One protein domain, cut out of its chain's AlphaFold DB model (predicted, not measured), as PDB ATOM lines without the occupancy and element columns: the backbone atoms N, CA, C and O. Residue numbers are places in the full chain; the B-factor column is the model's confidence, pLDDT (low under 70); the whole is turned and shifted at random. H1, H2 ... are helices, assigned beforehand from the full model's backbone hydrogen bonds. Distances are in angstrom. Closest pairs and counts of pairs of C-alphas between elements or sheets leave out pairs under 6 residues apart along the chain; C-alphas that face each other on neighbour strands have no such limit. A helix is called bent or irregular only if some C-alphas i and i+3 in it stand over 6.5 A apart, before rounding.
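AT A GLANCE: This is residues 14 to 53 of the 66 residues of an uncharacterized protein of Enterobacter cloacae (UniProt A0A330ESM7). One long, kinked helix, H2, makes the length of the model, and a short helix, H1, packs on part of it, on residues 42 to 50. Between the two, a long stretch with no named element, residues 19 to 31, folds back along the length of H2, and the whole looks like a drawn-out loop with one helical side. The printed part has 40 residues with two named helices, H1 then H2 along the chain, and no named strand; the class is all helix. It is loose, with a radius of gyration of the C-alphas of 11.4 A, and its outline is only just a rod, spanning 34 by 17 by 9 A.

IN THESE COORDINATES: H2, residues 32 to 53, is the longest helix and measures 30.6 A from first to last C-alpha. It begins with C-alpha 32 at (170.932, 173.876, 171.780) and ends with C-alpha 53 at (184.872, 181.166, 145.570). H2 is irregular: C-alphas 38 and 41 are 7.1 A apart, and it has a kink of 36 degrees near residue 39. H1, residues 14 to 18, begins with C-alpha 14 at (179.271, 171.693, 151.725).

HOW THE PARTS SIT: H2 touches H1 with residues 42 to 50 alone, with 9 pairs of C-alphas within 8 A. The closest C-alphas of the two helices, those of Ser 18 and Ala 49, are 6.0 A apart. Their centres are 11.4 A apart. In H1 every O i to N i+4 pair is within hydrogen-bond range; in H2, 15 of 18 are.

THE WHOLE: The two C-alphas farthest apart, those of Ala 30 and Leu 53, are 34.5 A from each other. The printed part has no cut. The link from H1 to H2, 13 residues, is long. The mean pLDDT of the printed part is 81.6, and residues 50 to 53 are under 70.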
ATOM      1  N   LEU A  14     178.511 170.438 151.733       83.25
ATOM      2  CA  LEU A  14     179.271 171.693 151.725       83.25
ATOM      3  C   LEU A  14     179.381 172.306 150.322       83.25
ATOM      4  O   LEU A  14     179.320 173.527 150.167       83.25
ATOM      5  N   GLN A  15     179.520 171.483 149.284       82.81
ATOM      6  CA  GLN A  15     179.559 171.955 147.901       82.81
ATOM      7  C   GLN A  15     178.218 172.564 147.471       82.81
ATOM      8  O   GLN A  15     178.187 173.650 146.889       82.81
ATOM      9  N   ALA A  16     177.102 171.906 147.785       84.75
ATOM     10  CA  ALA A  16     175.773 172.435 147.493       84.75
ATOM     11  C   ALA A  16     175.526 173.747 148.256       84.75
ATOM     12  O   ALA A  16     175.159 174.757 147.654       84.75
ATOM     13  N   ALA A  17     175.832 173.769 149.555       82.19
ATOM     14  CA  ALA A  17     175.684 174.959 150.384       82.19
ATOM     15  C   ALA A  17     176.530 176.139 149.872       82.19
ATOM     16  O   ALA A  17     176.042 177.265 149.771       82.19
ATOM     17  N   SER A  18     177.793 175.897 149.503       77.06
ATOM     18  CA  SER A  18     178.702 176.951 149.023       77.06
ATOM     19  C   SER A  18     178.348 177.499 147.640       77.06
ATOM     20  O   SER A  18     178.723 178.624 147.323       77.06
ATOM     21  N   THR A  19     177.585 176.756 146.838       79.50
ATOM     22  CA  THR A  19     177.118 177.185 145.507       79.50
ATOM     23  C   THR A  19     175.743 177.858 145.531       79.50
ATOM     24  O   THR A  19     175.159 178.099 144.478       79.50
ATOM     25  N   GLY A  20     175.225 178.191 146.719       74.06
ATOM     26  CA  GLY A  20     173.956 178.904 146.882       74.06
ATOM     27  C   GLY A  20     172.717 178.010 146.850       74.06
ATOM     28  O   GLY A  20     171.601 178.528 146.827       74.06
ATOM     29  N   HIS A  21     172.881 176.684 146.878       84.50
ATOM     30  CA  HIS A  21     171.747 175.776 147.017       84.50
ATOM     31  C   HIS A  21     171.267 175.746 148.468       84.50
ATOM     32  O   HIS A  21     172.059 175.687 149.412       84.50
ATOM     33  N   LEU A  22     169.945 175.722 148.645       82.62
ATOM     34  CA  LEU A  22     169.351 175.445 149.944       82.62
ATOM     35  C   LEU A  22     169.614 173.980 150.310       82.62
ATOM     36  O   LEU A  22     169.171 173.070 149.611       82.62
ATOM     37  N   VAL A  23     170.297 173.762 151.431       83.44
ATOM     38  CA  VAL A  23     170.556 172.429 151.983       83.44
ATOM     39  C   VAL A  23     169.869 172.263 153.336       83.44
ATOM     40  O   VAL A  23     169.837 173.181 154.154       83.44
ATOM     41  N   LEU A  24     169.327 171.071 153.584       82.69
ATOM     42  CA  LEU A  24     168.684 170.706 154.846       82.69
ATOM     43  C   LEU A  24     169.359 169.458 155.412       82.69
ATOM     44  O   LEU A  24     169.562 168.477 154.699       82.69
ATOM     45  N   SER A  25     169.700 169.487 156.700       82.06
ATOM     46  CA  SER A  25     170.296 168.352 157.408       82.06
ATOM     47  C   SER A  25     169.727 168.238 158.818       82.06
ATOM     48  O   SER A  25     169.454 169.239 159.478       82.06
ATOM     49  N   SER A  26     169.537 167.002 159.276       83.12
ATOM     50  CA  SER A  26     169.085 166.705 160.636       83.12
ATOM     51  C   SER A  26     170.280 166.384 161.522       83.12
ATOM     52  O   SER A  26     171.057 165.477 161.224       83.12
ATOM     53  N   ILE A  27     170.402 167.085 162.648       82.94
ATOM     54  CA  ILE A  27     171.494 166.881 163.602       82.94
ATOM     55  C   ILE A  27     170.915 166.401 164.919       82.94
ATOM     56  O   ILE A  27     170.114 167.075 165.560       82.94
ATOM     57  N   ASN A  28     171.358 165.223 165.347       85.50
ATOM     58  CA  ASN A  28     170.980 164.687 166.642       85.50
ATOM     59  C   ASN A  28     171.761 165.400 167.760       85.50
ATOM     60  O   ASN A  28     172.949 165.122 167.960       85.50
ATOM     61  N   ALA A  29     171.077 166.266 168.505       88.38
ATOM     62  CA  ALA A  29     171.585 166.976 169.674       88.38
ATOM     63  C   ALA A  29     170.533 166.967 170.795       88.38
ATOM     64  O   ALA A  29     169.345 167.112 170.520       88.38
ATOM     65  N   ALA A  30     170.961 166.794 172.046       91.00
ATOM     66  CA  ALA A  30     170.070 166.762 173.205       91.00
ATOM     67  C   ALA A  30     169.671 168.165 173.691       91.00
ATOM     68  O   ALA A  30     168.689 168.314 174.412       91.00
ATOM     69  N   ASN A  31     170.438 169.201 173.332       93.44
ATOM     70  CA  ASN A  31     170.163 170.591 173.693       93.44
ATOM     71  C   ASN A  31     170.802 171.580 172.689       93.44
ATOM     72  O   ASN A  31     171.683 171.189 171.914       93.44
ATOM     73  N   PRO A  32     170.412 172.872 172.713       90.81
ATOM     74  CA  PRO A  32     170.932 173.876 171.780       90.81
ATOM     75  C   PRO A  32     172.451 174.092 171.848       90.81
ATOM     76  O   PRO A  32     173.072 174.405 170.834       90.81
ATOM     77  N   ASN A  33     173.077 173.915 173.015       93.06
ATOM     78  CA  ASN A  33     174.527 174.081 173.160       93.06
ATOM     79  C   ASN A  33     175.292 172.943 172.475       93.06
ATOM     80  O   ASN A  33     176.301 173.183 171.813       93.06
ATOM     81  N   GLU A  34     174.806 171.709 172.600       91.12
ATOM     82  CA  GLU A  34     175.347 170.556 171.883       91.12
ATOM     83  C   GLU A  34     175.131 170.687 170.372       91.12
ATOM     84  O   GLU A  34     176.048 170.402 169.603       91.12
ATOM     85  N   PHE A  35     173.960 171.176 169.949       87.00
ATOM     86  CA  PHE A  35     173.676 171.468 168.544       87.00
ATOM     87  C   PHE A  35     174.709 172.440 167.965       87.00
ATOM     88  O   PHE A  35     175.379 172.089 166.998       87.00
ATOM     89  N   LYS A  36     174.932 173.592 168.619       85.56
ATOM     90  CA  LYS A  36     175.930 174.591 168.194       85.56
ATOM     91  C   LYS A  36     177.338 174.006 168.076       85.56
ATOM     92  O   LYS A  36     178.028 174.256 167.096       85.56
ATOM     93  N   LYS A  37     177.769 173.197 169.052       87.00
ATOM     94  CA  LYS A  37     179.084 172.530 169.000       87.00
ATOM     95  C   LYS A  37     179.191 171.571 167.811       87.00
ATOM     96  O   LYS A  37     180.237 171.505 167.177       87.00
ATOM     97  N   LYS A  38     178.115 170.840 167.509       83.56
ATOM     98  CA  LYS A  38     178.053 169.881 166.398       83.56
ATOM     99  C   LYS A  38     177.906 170.534 165.027       83.56
ATOM    100  O   LYS A  38     178.274 169.892 164.055       83.56
ATOM    101  N   THR A  39     177.388 171.757 164.931       84.44
ATOM    102  CA  THR A  39     177.274 172.502 163.663       84.44
ATOM    103  C   THR A  39     178.458 173.410 163.379       84.44
ATOM    104  O   THR A  39     178.647 173.784 162.232       84.44
ATOM    105  N   PHE A  40     179.271 173.750 164.379       83.75
ATOM    106  CA  PHE A  40     180.344 174.743 164.244       83.75
ATOM    107  C   PHE A  40     181.343 174.456 163.107       83.75
ATOM    108  O   PHE A  40     181.866 175.377 162.483       83.75
ATOM    109  N   TRP A  41     181.600 173.182 162.798       80.44
ATOM    110  CA  TRP A  41     182.456 172.816 161.666       80.44
ATOM    111  C   TRP A  41     181.850 173.232 160.316       80.44
ATOM    112  O   TRP A  41     182.602 173.609 159.425       80.44
ATOM    113  N   ILE A  42     180.518 173.220 160.176       81.00
ATOM    114  CA  ILE A  42     179.822 173.661 158.958       81.00
ATOM    115  C   ILE A  42     180.117 175.139 158.722       81.00
ATOM    116  O   ILE A  42     180.485 175.503 157.613       81.00
ATOM    117  N   ASP A  43     180.033 175.969 159.765       77.56
ATOM    118  CA  ASP A  43     180.324 177.403 159.669       77.56
ATOM    119  C   ASP A  43     181.771 177.653 159.209       77.56
ATOM    120  O   ASP A  43     182.018 178.475 158.322       77.56
ATOM    121  N   ILE A  44     182.736 176.903 159.760       81.25
ATOM    122  CA  ILE A  44     184.150 176.990 159.361       81.25
ATOM    123  C   ILE A  44     184.347 176.564 157.902       81.25
ATOM    124  O   ILE A  44     185.013 177.269 157.139       81.25
ATOM    125  N   GLU A  45     183.816 175.407 157.506       80.94
ATOM    126  CA  GLU A  45     184.000 174.878 156.153       80.94
ATOM    127  C   GLU A  45     183.281 175.736 155.104       80.94
ATOM    128  O   GLU A  45     183.841 176.008 154.040       80.94
ATOM    129  N   MET A  46     182.105 176.276 155.432       76.56
ATOM    130  CA  MET A  46     181.407 177.257 154.602       76.56
ATOM    131  C   MET A  46     182.216 178.541 154.430       76.56
ATOM    132  O   MET A  46     182.354 179.025 153.306       76.56
ATOM    133  N   ALA A  47     182.821 179.068 155.499       77.25
ATOM    134  CA  ALA A  47     183.689 180.240 155.406       77.25
ATOM    135  C   ALA A  47     184.924 179.983 154.519       77.25
ATOM    136  O   ALA A  47     185.320 180.852 153.736       77.25
ATOM    137  N   LYS A  48     185.522 178.783 154.592       78.12
ATOM    138  CA  LYS A  48     186.624 178.376 153.700       78.12
ATOM    139  C   LYS A  48     186.170 178.303 152.243       78.12
ATOM    140  O   LYS A  48     186.830 178.892 151.386       78.12
ATOM    141  N   ALA A  49     185.055 177.627 151.963       72.94
ATOM    142  CA  ALA A  49     184.514 177.484 150.612       72.94
ATOM    143  C   ALA A  49     184.157 178.847 150.001       72.94
ATOM    144  O   ALA A  49     184.555 179.155 148.878       72.94
ATOM    145  N   HIS A  50     183.505 179.712 150.781       69.00
ATOM    146  CA  HIS A  50     183.176 181.075 150.379       69.00
ATOM    147  C   HIS A  50     184.426 181.904 150.056       69.00
ATOM    148  O   HIS A  50     184.481 182.562 149.020       69.00
ATOM    149  N   ARG A  51     185.483 181.811 150.879       69.88
ATOM    150  CA  ARG A  51     186.770 182.480 150.622       69.88
ATOM    151  C   ARG A  51     187.435 182.004 149.330       69.88
ATOM    152  O   ARG A  51     188.067 182.811 148.648       69.88
ATOM    153  N   VAL A  52     187.346 180.711 149.014       67.88
ATOM    154  CA  VAL A  52     187.871 180.157 147.757       67.88
ATOM    155  C   VAL A  52     187.086 180.717 146.577       67.88
ATOM    156  O   VAL A  52     187.704 181.306 145.693       67.88
ATOM    157  N   LEU A  53     185.751 180.634 146.615       61.81
ATOM    158  CA  LEU A  53     184.872 181.166 145.570       61.81
ATOM    159  C   LEU A  53     185.127 182.659 145.319       61.81
ATOM    160  O   LEU A  53     185.365 183.059 144.182       61.81
TER     161      LEU A  53